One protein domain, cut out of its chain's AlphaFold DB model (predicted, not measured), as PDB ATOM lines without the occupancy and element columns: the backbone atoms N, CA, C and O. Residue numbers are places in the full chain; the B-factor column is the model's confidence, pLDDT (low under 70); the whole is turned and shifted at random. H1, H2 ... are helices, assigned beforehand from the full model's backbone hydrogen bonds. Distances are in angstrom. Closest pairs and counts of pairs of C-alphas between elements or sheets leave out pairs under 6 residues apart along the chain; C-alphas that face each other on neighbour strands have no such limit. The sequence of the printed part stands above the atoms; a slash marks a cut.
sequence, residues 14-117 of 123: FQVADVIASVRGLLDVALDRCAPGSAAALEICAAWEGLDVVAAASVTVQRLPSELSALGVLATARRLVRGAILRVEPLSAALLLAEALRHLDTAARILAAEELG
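This is residues 14 to 117 of the 123 residues of an uncharacterized protein of Actinotalea fermentans (UniProt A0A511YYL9). What shape is this? Four nearly aligned helices form a bundle, ringed in the order H1, H2, H4, H3, each running opposite ways to its neighbours, while loop residues 55 to 69 pass outside H1. What is its make-up? The 104 printed residues hold four named helices, H1 to H4 along the chain, class all helix; the whole is compact, radius of gyration of the C-alphas 12.8 A, spanning 41 by 25 by 20 A.

What does the longest helix touch? H4, residues 91 to 115, touches H2, residues 39 to 54, at a shallow tilt of 16 degrees, opposite ways; their closest C-alphas, Ala 47 and Ala 100, are 4.0 A apart. It forms a hairpin with H3, residues 70 to 85. Where is H1? H1, residues 16 to 31, touches H3, closest C-alphas Ala 30 and Ala 70, 4.9 A, and is apart from H4. Every O i to N i+4 pair is within hydrogen-bond range in H1, H3 and H4; in H2, 11 of 12.

Where is H4? It runs 36.0 A, ending at C-alpha 115 (-54.306, -3.721, 51.237). Where does H1 begin? C-alpha 16 is at (-35.174, 0.588, 25.956).

Is there a cut? The printed part has no cut. Where is confidence low? Residues 56 to 64, in the long link H2 to H3, have pLDDT under 70.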
ATOM      1  N   PHE A  14     -30.049  -4.921  26.558       74.56
ATOM      2  CA  PHE A  14     -31.481  -4.686  26.354       74.56
ATOM      3  C   PHE A  14     -31.745  -3.335  25.673       74.56
ATOM      4  O   PHE A  14     -31.201  -2.298  26.062       74.56
ATOM      5  N   GLN A  15     -32.648  -3.333  24.691       85.94
ATOM      6  CA  GLN A  15     -33.149  -2.104  24.084       85.94
ATOM      7  C   GLN A  15     -34.206  -1.473  24.995       85.94
ATOM      8  O   GLN A  15     -35.072  -2.159  25.542       85.94
ATOM      9  N   VAL A  16     -34.182  -0.144  25.140       88.25
ATOM     10  CA  VAL A  16     -35.174   0.588  25.956       88.25
ATOM     11  C   VAL A  16     -36.605   0.306  25.482       88.25
ATOM     12  O   VAL A  16     -37.506   0.171  26.306       88.25
ATOM     13  N   ALA A  17     -36.811   0.138  24.173       86.88
ATOM     14  CA  ALA A  17     -38.108  -0.219  23.605       86.88
ATOM     15  C   ALA A  17     -38.627  -1.582  24.107       86.88
ATOM     16  O   ALA A  17     -39.803  -1.687  24.455       86.88
ATOM     17  N   ASP A  18     -37.760  -2.593  24.227       86.56
ATOM     18  CA  ASP A  18     -38.132  -3.924  24.733       86.56
ATOM     19  C   ASP A  18     -38.488  -3.879  26.222       86.56
ATOM     20  O   ASP A  18     -39.410  -4.559  26.691       86.56
ATOM     21  N   VAL A  19     -37.783  -3.031  26.976       88.81
ATOM     22  CA  VAL A  19     -38.103  -2.769  28.381       88.81
ATOM     23  C   VAL A  19     -39.460  -2.093  28.499       88.81
ATOM     24  O   VAL A  19     -40.274  -2.536  29.302       88.81
ATOM     25  N   ILE A  20     -39.745  -1.076  27.681       90.62
ATOM     26  CA  ILE A  20     -41.046  -0.395  27.674       90.62
ATOM     27  C   ILE A  20     -42.170  -1.372  27.314       90.62
ATOM     28  O   ILE A  20     -43.179  -1.422  28.017       90.62
ATOM     29  N   ALA A  21     -41.982  -2.209  26.290       88.69
ATOM     30  CA  ALA A  21     -42.939  -3.247  25.907       88.69
ATOM     31  C   ALA A  21     -43.217  -4.240  27.050       88.69
ATOM     32  O   ALA A  21     -44.364  -4.628  27.288       88.69
ATOM     33  N   SER A  22     -42.171  -4.618  27.791       88.75
ATOM     34  CA  SER A  22     -42.279  -5.492  28.965       88.75
ATOM     35  C   SER A  22     -42.987  -4.804  30.128       88.75
ATOM     36  O   SER A  22     -43.849  -5.409  30.757       88.75
ATOM     37  N   VAL A  23     -42.665  -3.533  30.394       91.88
ATOM     38  CA  VAL A  23     -43.333  -2.730  31.423       91.88
ATOM     39  C   VAL A  23     -44.820  -2.619  31.112       91.88
ATOM     40  O   VAL A  23     -45.608  -2.896  32.005       91.88
ATOM     41  N   ARG A  24     -45.219  -2.335  29.865       90.50
ATOM     42  CA  ARG A  24     -46.638  -2.328  29.462       90.50
ATOM     43  C   ARG A  24     -47.341  -3.644  29.781       90.50
ATOM     44  O   ARG A  24     -48.405  -3.624  30.381       90.50
ATOM     45  N   GLY A  25     -46.722  -4.781  29.464       89.31
ATOM     46  CA  GLY A  25     -47.270  -6.092  29.825       89.31
ATOM     47  C   GLY A  25     -47.459  -6.286  31.331       89.31
ATOM     48  O   GLY A  25     -48.420  -6.915  31.759       89.31
ATOM     49  N   LEU A  26     -46.565  -5.730  32.154       92.12
ATOM     50  CA  LEU A  26     -46.721  -5.734  33.610       92.12
ATOM     51  C   LEU A  26     -47.835  -4.781  34.065       92.12
ATOM     52  O   LEU A  26     -48.576  -5.119  34.983       92.12
ATOM     53  N   LEU A  27     -47.961  -3.605  33.448       93.12
ATOM     54  CA  LEU A  27     -49.026  -2.655  33.776       93.12
ATOM     55  C   LEU A  27     -50.405  -3.217  33.425       93.12
ATOM     56  O   LEU A  27     -51.328  -3.026  34.205       93.12
ATOM     57  N   ASP A  28     -50.521  -3.962  32.327       91.69
ATOM     58  CA  ASP A  28     -51.754  -4.641  31.901       91.69
ATOM     59  C   ASP A  28     -52.228  -5.616  32.984       91.69
ATOM     60  O   ASP A  28     -53.324  -5.502  33.529       91.69
ATOM     61  N   VAL A  29     -51.311  -6.478  33.433       90.62
ATOM     62  CA  VAL A  29     -51.561  -7.418  34.533       90.62
ATOM     63  C   VAL A  29     -51.874  -6.695  35.848       90.62
ATOM     64  O   VAL A  29     -52.656  -7.196  36.655       90.62
ATOM     65  N   ALA A  30     -51.247  -5.546  36.116       91.38
ATOM     66  CA  ALA A  30     -51.531  -4.766  37.316       91.38
ATOM     67  C   ALA A  30     -52.930  -4.128  37.265       91.38
ATOM     68  O   ALA A  30     -53.639  -4.180  38.267       91.38
ATOM     69  N   LEU A  31     -53.337  -3.589  36.110       91.62
ATOM     70  CA  LEU A  31     -54.657  -2.994  35.887       91.62
ATOM     71  C   LEU A  31     -55.779  -4.018  36.035       91.62
ATOM     72  O   LEU A  31     -56.747  -3.740  36.738       91.62
ATOM     73  N   ASP A  32     -55.608  -5.220  35.479       90.75
ATOM     74  CA  ASP A  32     -56.563  -6.332  35.621       90.75
ATOM     75  C   ASP A  32     -56.818  -6.729  37.083       90.75
ATOM     76  O   ASP A  32     -57.821  -7.369  37.411       90.75
ATOM     77  N   ARG A  33     -55.896  -6.371  37.980       88.38
ATOM     78  CA  ARG A  33     -55.956  -6.675  39.414       88.38
ATOM     79  C   ARG A  33     -56.421  -5.490  40.255       88.38
ATOM     80  O   ARG A  33     -56.638  -5.662  41.453       88.38
ATOM     81  N   CYS A  34     -56.567  -4.307  39.666       88.94
ATOM     82  CA  CYS A  34     -57.116  -3.142  40.342       88.94
ATOM     83  C   CYS A  34     -58.648  -3.150  40.294       88.94
ATOM     84  O   CYS A  34     -59.265  -3.615  39.335       88.94
ATOM     85  N   ALA A  35     -59.282  -2.576  41.319       87.19
ATOM     86  CA  ALA A  35     -60.709  -2.285  41.248       87.19
ATOM     87  C   ALA A  35     -60.981  -1.253  40.127       87.19
ATOM     88  O   ALA A  35     -60.221  -0.285  39.998       87.19
ATOM     89  N   PRO A  36     -62.056  -1.408  39.330       82.88
ATOM     90  CA  PRO A  36     -62.387  -0.460  38.272       82.88
ATOM     91  C   PRO A  36     -62.525   0.972  38.802       82.88
ATOM     92  O   PRO A  36     -63.275   1.220  39.745       82.88
ATOM     93  N   GLY A  37     -61.812   1.914  38.179       83.38
ATOM     94  CA  GLY A  37     -61.838   3.329  38.563       83.38
ATOM     95  C   GLY A  37     -61.099   3.661  39.863       83.38
ATOM     96  O   GLY A  37     -61.236   4.784  40.344       83.38
ATOM     97  N   SER A  38     -60.325   2.731  40.439       90.12
ATOM     98  CA  SER A  38     -59.514   3.039  41.618       90.12
ATOM     99  C   SER A  38     -58.440   4.083  41.303       90.12
ATOM    100  O   SER A  38     -57.923   4.160  40.185       90.12
ATOM    101  N   ALA A  39     -58.058   4.866  42.313       93.00
ATOM    102  CA  ALA A  39     -56.990   5.854  42.172       93.00
ATOM    103  C   ALA A  39     -55.664   5.194  41.747       93.00
ATOM    104  O   ALA A  39     -54.932   5.742  40.929       93.00
ATOM    105  N   ALA A  40     -55.388   3.974  42.223       93.50
ATOM    106  CA  ALA A  40     -54.238   3.201  41.770       93.50
ATOM    107  C   ALA A  40     -54.303   2.860  40.273       93.50
ATOM    108  O   ALA A  40     -53.295   3.003  39.584       93.50
ATOM    109  N   ALA A  41     -55.469   2.449  39.762       93.25
ATOM    110  CA  ALA A  41     -55.642   2.162  38.340       93.25
ATOM    111  C   ALA A  41     -55.406   3.413  37.482       93.25
ATOM    112  O   ALA A  41     -54.710   3.339  36.473       93.25
ATOM    113  N   LEU A  42     -55.918   4.572  37.911       94.81
ATOM    114  CA  LEU A  42     -55.710   5.847  37.214       94.81
ATOM    115  C   LEU A  42     -54.227   6.237  37.148       94.81
ATOM    116  O   LEU A  42     -53.743   6.643  36.095       94.81
ATOM    117  N   GLU A  43     -53.490   6.057  38.243       97.00
ATOM    118  CA  GLU A  43     -52.045   6.299  38.274       97.00
ATOM    119  C   GLU A  43     -51.278   5.314  37.374       97.00
ATOM    120  O   GLU A  43     -50.326   5.703  36.700       97.00
ATOM    121  N   ILE A  44     -51.701   4.046  37.292       95.69
ATOM    122  CA  ILE A  44     -51.105   3.082  36.353       95.69
ATOM    123  C   ILE A  44     -51.373   3.497  34.898       95.69
ATOM    124  O   ILE A  44     -50.454   3.435  34.080       95.69
ATOM    125  N   CYS A  45     -52.580   3.969  34.576       94.81
ATOM    126  CA  CYS A  45     -52.897   4.503  33.250       94.81
ATOM    127  C   CYS A  45     -52.042   5.734  32.910       94.81
ATOM    128  O   CYS A  45     -51.463   5.789  31.830       94.81
ATOM    129  N   ALA A  46     -51.877   6.677  33.844       94.81
ATOM    130  CA  ALA A  46     -51.015   7.845  33.642       94.81
ATOM    131  C   ALA A  46     -49.547   7.447  33.404       94.81
ATOM    132  O   ALA A  46     -48.871   7.998  32.533       94.81
ATOM    133  N   ALA A  47     -49.050   6.439  34.133       96.12
ATOM    134  CA  ALA A  47     -47.729   5.881  33.871       96.12
ATOM    135  C   ALA A  47     -47.633   5.286  32.458       96.12
ATOM    136  O   ALA A  47     -46.632   5.500  31.777       96.12
ATOM    137  N   TRP A  48     -48.664   4.563  32.015       94.69
ATOM    138  CA  TRP A  48     -48.726   3.980  30.677       94.69
ATOM    139  C   TRP A  48     -48.644   5.050  29.585       94.69
ATOM    140  O   TRP A  48     -47.824   4.930  28.676       94.69
ATOM    141  N   GLU A  49     -49.428   6.121  29.699       92.25
ATOM    142  CA  GLU A  49     -49.409   7.241  28.752       92.25
ATOM    143  C   GLU A  49     -48.009   7.865  28.638       92.25
ATOM    144  O   GLU A  49     -47.517   8.099  27.533       92.25
ATOM    145  N   GLY A  50     -47.311   8.048  29.764       89.94
ATOM    146  CA  GLY A  50     -45.925   8.531  29.766       89.94
ATOM    147  C   GLY A  50     -44.957   7.612  29.006       89.94
ATOM    148  O   GLY A  50     -44.048   8.092  28.326       89.94
ATOM    149  N   LEU A  51     -45.165   6.291  29.062       91.12
ATOM    150  CA  LEU A  51     -44.376   5.312  28.304       91.12
ATOM    151  C   LEU A  51     -44.689   5.359  26.796       91.12
ATOM    152  O   LEU A  51     -43.778   5.205  25.977       91.12
ATOM    153  N   ASP A  52     -45.954   5.588  26.421       89.62
ATOM    154  CA  ASP A  52     -46.425   5.724  25.028       89.62
ATOM    155  C   ASP A  52     -45.777   6.888  24.289       89.62
ATOM    156  O   ASP A  52     -45.435   6.747  23.114       89.62
ATOM    157  N   VAL A  53     -45.504   7.991  24.986       85.50
ATOM    158  CA  VAL A  53     -44.791   9.133  24.401       85.50
ATOM    159  C   VAL A  53     -43.321   8.803  24.106       85.50
ATOM    160  O   VAL A  53     -42.758   9.318  23.140       85.50
ATOM    161  N   VAL A  54     -42.684   7.948  24.914       83.50
ATOM    162  CA  VAL A  54     -41.251   7.630  24.776       83.50
ATOM    163  C   VAL A  54     -40.991   6.606  23.677       83.50
ATOM    164  O   VAL A  54     -40.020   6.738  22.934       83.50
ATOM    165  N   ALA A  55     -41.838   5.585  23.559       80.38
ATOM    166  CA  ALA A  55     -41.692   4.582  22.517       80.38
ATOM    167  C   ALA A  55     -43.042   4.030  22.061       80.38
ATOM    168  O   ALA A  55     -43.784   3.422  22.841       80.38
ATOM    169  N   ALA A  56     -43.290   4.118  20.754       65.31
ATOM    170  CA  ALA A  56     -44.288   3.295  20.091       65.31
ATOM    171  C   ALA A  56     -43.774   1.847  20.087       65.31
ATOM    172  O   ALA A  56     -42.906   1.485  19.297       65.31
ATOM    173  N   ALA A  57     -44.264   1.030  21.013       60.16
ATOM    174  CA  ALA A  57     -43.886  -0.375  21.121       60.16
ATOM    175  C   ALA A  57     -45.138  -1.222  21.359       60.16
ATOM    176  O   ALA A  57     -46.076  -0.795  22.035       60.16
ATOM    177  N   SER A  58     -45.164  -2.426  20.798       59.03
ATOM    178  CA  SER A  58     -46.218  -3.397  21.088       59.03
ATOM    179  C   SER A  58     -46.196  -3.796  22.564       59.03
ATOM    180  O   SER A  58     -45.149  -3.768  23.205       59.03
ATOM    181  N   VAL A  59     -47.342  -4.201  23.107       61.53
ATOM    182  CA  VAL A  59     -47.402  -4.806  24.442       61.53
ATOM    183  C   VAL A  59     -46.814  -6.212  24.369       61.53
ATOM    184  O   VAL A  59     -47.278  -7.038  23.580       61.53
ATOM    185  N   THR A  60     -45.812  -6.510  25.196       61.66
ATOM    186  CA  THR A  60     -45.348  -7.890  25.375       61.66
ATOM    187  C   THR A  60     -46.207  -8.541  26.446       61.66
ATOM    188  O   THR A  60     -46.091  -8.192  27.617       61.66
ATOM    189  N   VAL A  61     -47.060  -9.495  26.064       62.00
ATOM    190  CA  VAL A  61     -47.897 -10.230  27.026       62.00
ATOM    191  C   VAL A  61     -47.001 -10.995  28.000       62.00
ATOM    192  O   VAL A  61     -46.318 -11.953  27.629       62.00
ATOM    193  N   GLN A  62     -47.006 -10.571  29.260       63.22
ATOM    194  CA  GLN A  62     -46.232 -11.190  30.329       63.22
ATOM    195  C   GLN A  62     -47.073 -12.293  30.980       63.22
ATOM    196  O   GLN A  62     -48.075 -12.023  31.639       63.22
ATOM    197  N   ARG A  63     -46.662 -13.560  30.834       63.16
ATOM    198  CA  ARG A  63     -47.234 -14.663  31.626       63.16
ATOM    199  C   ARG A  63     -46.610 -14.655  33.016       63.16
ATOM    200  O   ARG A  63     -45.607 -15.320  33.256       63.16
ATOM    201  N   LEU A  64     -47.198 -13.874  33.909       67.88
ATOM    202  CA  LEU A  64     -46.808 -13.837  35.311       67.88
ATOM    203  C   LEU A  64     -47.540 -14.923  36.116       67.88
ATOM    204  O   LEU A  64     -48.705 -15.203  35.824       67.88
ATOM    205  N   PRO A  65     -46.896 -15.510  37.142       73.31
ATOM    206  CA  PRO A  65     -47.582 -16.349  38.117       73.31
ATOM    207  C   PRO A  65     -48.818 -15.641  38.695       73.31
ATOM    208  O   PRO A  65     -48.775 -14.446  39.021       73.31
ATOM    209  N   SER A  66     -49.924 -16.377  38.821       71.81
ATOM    210  CA  SER A  66     -51.194 -15.873  39.359       71.81
ATOM    211  C   SER A  66     -51.075 -15.374  40.797       71.81
ATOM    212  O   SER A  66     -51.857 -14.529  41.216       71.81
ATOM    213  N   GLU A  67     -50.085 -15.872  41.534       77.69
ATOM    214  CA  GLU A  67     -49.858 -15.602  42.952       77.69
ATOM    215  C   GLU A  67     -49.179 -14.251  43.199       77.69
ATOM    216  O   GLU A  67     -49.162 -13.769  44.331       77.69
ATOM    217  N   LEU A  68     -48.591 -13.628  42.170       77.38
ATOM    218  CA  LEU A  68     -48.023 -12.293  42.328       77.38
ATOM    219  C   LEU A  68     -49.155 -11.308  42.628       77.38
ATOM    220  O   LEU A  68     -50.144 -11.289  41.907       77.38
ATOM    221  N   SER A  69     -49.015 -10.451  43.636       85.12
ATOM    222  CA  SER A  69     -49.958  -9.349  43.864       85.12
ATOM    223  C   SER A  69     -49.736  -8.208  42.864       85.12
ATOM    224  O   SER A  69     -48.689  -8.135  42.211       85.12
ATOM    225  N   ALA A  70     -50.693  -7.279  42.753       85.69
ATOM    226  CA  ALA A  70     -50.514  -6.056  41.961       85.69
ATOM    227  C   ALA A  70     -49.262  -5.272  42.409       85.69
ATOM    228  O   ALA A  70     -48.483  -4.811  41.574       85.69
ATOM    229  N   LEU A  71     -48.981  -5.222  43.717       87.38
ATOM    230  CA  LEU A  71     -47.768  -4.605  44.262       87.38
ATOM    231  C   LEU A  71     -46.474  -5.271  43.782       87.38
ATOM    232  O   LEU A  71     -45.519  -4.568  43.441       87.38
ATOM    233  N   GLY A  72     -46.430  -6.606  43.739       87.44
ATOM    234  CA  GLY A  72     -45.266  -7.348  43.244       87.44
ATOM    235  C   GLY A  72     -44.997  -7.083  41.759       87.44
ATOM    236  O   GLY A  72     -43.846  -6.885  41.349       87.44
ATOM    237  N   VAL A  73     -46.065  -6.992  40.964       90.56
ATOM    238  CA  VAL A  73     -45.992  -6.638  39.541       90.56
ATOM    239  C   VAL A  73     -45.489  -5.206  39.358       90.56
ATOM    240  O   VAL A  73     -44.514  -4.987  38.634       90.56
ATOM    241  N   LEU A  74     -46.051  -4.239  40.091       92.94
ATOM    242  CA  LEU A  74     -45.595  -2.849  40.035       92.94
ATOM    243  C   LEU A  74     -44.152  -2.682  40.518       92.94
ATOM    244  O   LEU A  74     -43.402  -1.896  39.944       92.94
ATOM    245  N   ALA A  75     -43.713  -3.423  41.539       92.81
ATOM    246  CA  ALA A  75     -42.321  -3.385  41.986       92.81
ATOM    247  C   ALA A  75     -41.351  -3.800  40.868       92.81
ATOM    248  O   ALA A  75     -40.283  -3.197  40.720       92.81
ATOM    249  N   THR A  76     -41.739  -4.787  40.061       91.62
ATOM    250  CA  THR A  76     -40.971  -5.233  38.893       91.62
ATOM    251  C   THR A  76     -40.973  -4.169  37.797       91.62
ATOM    252  O   THR A  76     -39.901  -3.774  37.338       91.62
ATOM    253  N   ALA A  77     -42.145  -3.621  37.457       93.19
ATOM    254  CA  ALA A  77     -42.279  -2.535  36.484       93.19
ATOM    255  C   ALA A  77     -41.395  -1.329  36.850       93.19
ATOM    256  O   ALA A  77     -40.616  -0.848  36.031       93.19
ATOM    257  N   ARG A  78     -41.415  -0.899  38.117       95.25
ATOM    258  CA  ARG A  78     -40.578   0.206  38.605       95.25
ATOM    259  C   ARG A  78     -39.082  -0.051  38.462       95.25
ATOM    260  O   ARG A  78     -38.339   0.868  38.123       95.25
ATOM    261  N   ARG A  79     -38.611  -1.270  38.749       93.06
ATOM    262  CA  ARG A  79     -37.190  -1.626  38.577       93.06
ATOM    263  C   ARG A  79     -36.772  -1.514  37.114       93.06
ATOM    264  O   ARG A  79     -35.725  -0.937  36.835       93.06
ATOM    265  N   LEU A  80     -37.609  -2.006  36.205       92.19
ATOM    266  CA  LEU A  80     -37.373  -1.924  34.766       92.19
ATOM    267  C   LEU A  80     -37.349  -0.474  34.269       92.19
ATOM    268  O   LEU A  80     -36.404  -0.086  33.587       92.19
ATOM    269  N   VAL A  81     -38.315   0.356  34.678       93.62
ATOM    270  CA  VAL A  81     -38.345   1.783  34.310       93.62
ATOM    271  C   VAL A  81     -37.108   2.521  34.832       93.62
ATOM    272  O   VAL A  81     -36.498   3.281  34.086       93.62
ATOM    273  N   ARG A  82     -36.668   2.258  36.071       94.62
ATOM    274  CA  ARG A  82     -35.413   2.826  36.602       94.62
ATOM    275  C   ARG A  82     -34.205   2.454  35.743       94.62
ATOM    276  O   ARG A  82     -33.385   3.320  35.459       94.62
ATOM    277  N   GLY A  83     -34.115   1.198  35.304       91.06
ATOM    278  CA  GLY A  83     -33.065   0.757  34.383       91.06
ATOM    279  C   GLY A  83     -33.131   1.459  33.023       91.06
ATOM    280  O   GLY A  83     -32.102   1.877  32.501       91.06
ATOM    281  N   ALA A  84     -34.336   1.646  32.476       91.44
ATOM    282  CA  ALA A  84     -34.549   2.341  31.206       91.44
ATOM    283  C   ALA A  84     -34.161   3.830  31.267       91.44
ATOM    284  O   ALA A  84     -33.522   4.322  30.342       91.44
ATOM    285  N   ILE A  85     -34.472   4.531  32.365       93.69
ATOM    286  CA  ILE A  85     -34.106   5.947  32.569       93.69
ATOM    287  C   ILE A  85     -32.599   6.170  32.415       93.69
ATOM    288  O   ILE A  85     -32.186   7.154  31.811       93.69
ATOM    289  N   LEU A  86     -31.777   5.256  32.934       90.44
ATOM    290  CA  LEU A  86     -30.315   5.381  32.894       90.44
ATOM    291  C   LEU A  86     -29.725   5.229  31.485       90.44
ATOM    292  O   LEU A  86     -28.547   5.515  31.291       90.44
ATOM    293  N   ARG A  87     -30.515   4.738  30.527       88.56
ATOM    294  CA  ARG A  87     -30.052   4.342  29.192       88.56
ATOM    295  C   ARG A  87     -30.770   5.046  28.051       88.56
ATOM    296  O   ARG A  87     -30.345   4.917  26.908       88.56
ATOM    297  N   VAL A  88     -31.887   5.709  28.333       91.44
ATOM    298  CA  VAL A  88     -32.685   6.350  27.296       91.44
ATOM    299  C   VAL A  88     -32.048   7.668  26.873       91.44
ATOM    300  O   VAL A  88     -31.635   8.483  27.697       91.44
ATOM    301  N   GLU A  89     -32.035   7.893  25.568       88.56
ATOM    302  CA  GLU A  89     -31.733   9.180  24.963       88.56
ATOM    303  C   GLU A  89     -32.880   9.563  24.017       88.56
ATOM    304  O   GLU A  89     -33.500   8.676  23.422       88.56
ATOM    305  N   PRO A  90     -33.185  10.862  23.851       91.75
ATOM    306  CA  PRO A  90     -32.567  12.025  24.504       91.75
ATOM    307  C   PRO A  90     -32.998  12.212  25.976       91.75
ATOM    308  O   PRO A  90     -33.944  11.584  26.440       91.75
ATOM    309  N   LEU A  91     -32.361  13.144  26.705       91.12
ATOM    310  CA  LEU A  91     -32.692  13.468  28.109       91.12
ATOM    311  C   LEU A  91     -34.187  13.768  28.330       91.12
ATOM    312  O   LEU A  91     -34.739  13.427  29.373       91.12
ATOM    313  N   SER A  92     -34.864  14.377  27.355       92.00
ATOM    314  CA  SER A  92     -36.307  14.626  27.442       92.00
ATOM    315  C   SER A  92     -37.123  13.336  27.559       92.00
ATOM    316  O   SER A  92     -38.112  13.315  28.283       92.00
ATOM    317  N   ALA A  93     -36.690  12.244  26.922       91.94
ATOM    318  CA  ALA A  93     -37.311  10.934  27.091       91.94
ATOM    319  C   ALA A  93     -37.073  10.372  28.503       91.94
ATOM    320  O   ALA A  93     -37.981   9.792  29.093       91.94
ATOM    321  N   ALA A  94     -35.896  10.609  29.093       93.75
ATOM    322  CA  ALA A  94     -35.615  10.217  30.477       93.75
ATOM    323  C   ALA A  94     -36.530  10.937  31.481       93.75
ATOM    324  O   ALA A  94     -36.970  10.323  32.449       93.75
ATOM    325  N   LEU A  95     -36.860  12.212  31.235       94.38
ATOM    326  CA  LEU A  95     -37.805  12.968  32.065       94.38
ATOM    327  C   LEU A  95     -39.222  12.382  32.002       94.38
ATOM    328  O   LEU A  95     -39.857  12.235  33.044       94.38
ATOM    329  N   LEU A  96     -39.685  11.982  30.815       94.62
ATOM    330  CA  LEU A  96     -40.983  11.319  30.645       94.62
ATOM    331  C   LEU A  96     -41.018   9.951  31.342       94.62
ATOM    332  O   LEU A  96     -41.977   9.632  32.042       94.62
ATOM    333  N   LEU A  97     -39.942   9.161  31.233       95.12
ATOM    334  CA  LEU A  97     -39.822   7.905  31.982       95.12
ATOM    335  C   LEU A  97     -39.782   8.135  33.502       95.12
ATOM    336  O   LEU A  97     -40.331   7.333  34.258       95.12
ATOM    337  N   ALA A  98     -39.152   9.216  33.969       96.75
ATOM    338  CA  ALA A  98     -39.134   9.579  35.385       96.75
ATOM    339  C   ALA A  98     -40.523   9.999  35.891       96.75
ATOM    340  O   ALA A  98     -40.898   9.656  37.015       96.75
ATOM    341  N   GLU A  99     -41.311  10.685  35.066       97.19
ATOM    342  CA  GLU A  99     -42.707  10.989  35.371       97.19
ATOM    343  C   GLU A  99     -43.562   9.719  35.434       97.19
ATOM    344  O   GLU A  99     -44.266   9.511  36.424       97.19
ATOM    345  N   ALA A 100     -43.425   8.813  34.463       96.81
ATOM    346  CA  ALA A 100     -44.091   7.513  34.510       96.81
ATOM    347  C   ALA A 100     -43.710   6.730  35.781       96.81
ATOM    348  O   ALA A 100     -44.573   6.189  36.471       96.81
ATOM    349  N   LEU A 101     -42.427   6.724  36.160       97.62
ATOM    350  CA  LEU A 101     -41.962   6.095  37.399       97.62
ATOM    351  C   LEU A 101     -42.621   6.699  38.646       97.62
ATOM    352  O   LEU A 101     -42.995   5.952  39.552       97.62
ATOM    353  N   ARG A 102     -42.784   8.028  38.692       97.88
ATOM    354  CA  ARG A 102     -43.469   8.724  39.790       97.88
ATOM    355  C   ARG A 102     -44.907   8.228  39.937       97.88
ATOM    356  O   ARG A 102     -45.314   7.928  41.057       97.88
ATOM    357  N   HIS A 103     -45.636   8.090  38.832       97.81
ATOM    358  CA  HIS A 103     -46.992   7.541  38.829       97.81
ATOM    359  C   HIS A 103     -47.026   6.086  39.332       97.81
ATOM    360  O   HIS A 103     -47.831   5.745  40.196       97.81
ATOM    361  N   LEU A 104     -46.070   5.241  38.928       97.12
ATOM    362  CA  LEU A 104     -45.955   3.869  39.451       97.12
ATOM    363  C   LEU A 104     -45.609   3.802  40.950       97.12
ATOM    364  O   LEU A 104     -46.022   2.867  41.645       97.12
ATOM    365  N   ASP A 105     -44.813   4.748  41.457       96.88
ATOM    366  CA  ASP A 105     -44.522   4.887  42.889       96.88
ATOM    367  C   ASP A 105     -45.756   5.394  43.666       96.88
ATOM    368  O   ASP A 105     -45.928   5.039  44.835       96.88
ATOM    369  N   THR A 106     -46.623   6.209  43.055       96.31
ATOM    370  CA  THR A 106     -47.911   6.634  43.636       96.31
ATOM    371  C   THR A 106     -48.911   5.479  43.661       96.31
ATOM    372  O   THR A 106     -49.420   5.151  44.731       96.31
ATOM    373  N   ALA A 107     -49.118   4.795  42.533       95.44
ATOM    374  CA  ALA A 107     -50.028   3.654  42.421       95.44
ATOM    375  C   ALA A 107     -49.731   2.570  43.464       95.44
ATOM    376  O   ALA A 107     -50.631   2.069  44.131       95.44
ATOM    377  N   ALA A 108     -48.455   2.236  43.664       94.81
ATOM    378  CA  ALA A 108     -48.087   1.227  44.650       94.81
ATOM    379  C   ALA A 108     -48.247   1.685  46.100       94.81
ATOM    380  O   ALA A 108     -48.503   0.853  46.962       94.81
ATOM    381  N   ARG A 109     -48.114   2.984  46.385       94.12
ATOM    382  CA  ARG A 109     -48.447   3.509  47.713       94.12
ATOM    383  C   ARG A 109     -49.946   3.409  47.979       94.12
ATOM    384  O   ARG A 109     -50.317   2.991  49.068       94.12
ATOM    385  N   ILE A 110     -50.774   3.729  46.985       92.81
ATOM    386  CA  ILE A 110     -52.234   3.607  47.083       92.81
ATOM    387  C   ILE A 110     -52.633   2.145  47.298       92.81
ATOM    388  O   ILE A 110     -53.312   1.853  48.271       92.81
ATOM    389  N   LEU A 111     -52.143   1.219  46.468       91.06
ATOM    390  CA  LEU A 111     -52.450  -0.211  46.615       91.06
ATOM    391  C   LEU A 111     -52.007  -0.775  47.967       91.06
ATOM    392  O   LEU A 111     -52.724  -1.568  48.563       91.06
ATOM    393  N   ALA A 112     -50.839  -0.366  48.468       91.12
ATOM    394  CA  ALA A 112     -50.380  -0.796  49.785       91.12
ATOM    395  C   ALA A 112     -51.287  -0.271  50.907       91.12
ATOM    396  O   ALA A 112     -51.578  -1.010  51.841       91.12
ATOM    397  N   ALA A 113     -51.756   0.976  50.810       88.62
ATOM    398  CA  ALA A 113     -52.718   1.536  51.758       88.62
ATOM    399  C   ALA A 113     -54.072   0.802  51.691       88.62
ATOM    400  O   ALA A 113     -54.633   0.442  52.724       88.62
ATOM    401  N   GLU A 114     -54.558   0.501  50.483       86.56
ATOM    402  CA  GLU A 114     -55.788  -0.270  50.262       86.56
ATOM    403  C   GLU A 114     -55.688  -1.696  50.838       86.56
ATOM    404  O   GLU A 114     -56.613  -2.144  51.514       86.56
ATOM    405  N   GLU A 115     -54.558  -2.393  50.647       85.44
ATOM    406  CA  GLU A 115     -54.306  -3.721  51.237       85.44
ATOM    407  C   GLU A 115     -54.301  -3.692  52.778       85.44
ATOM    408  O   GLU A 115     -54.674  -4.677  53.418       85.44
ATOM    409  N   LEU A 116     -53.921  -2.563  53.381       86.25
ATOM    410  CA  LEU A 116     -53.960  -2.339  54.831       86.25
ATOM    411  C   LEU A 116     -55.343  -1.890  55.339       86.25
ATOM    412  O   LEU A 116     -55.534  -1.750  56.548       86.25
ATOM    413  N   GLY A 117     -56.316  -1.689  54.444       80.12
ATOM    414  CA  GLY A 117     -57.649  -1.189  54.783       80.12
ATOM    415  C   GLY A 117     -57.673   0.297  55.152       80.12
ATOM    416  O   GLY A 117     -58.626   0.761  55.781       80.12
TER     417      GLY A 117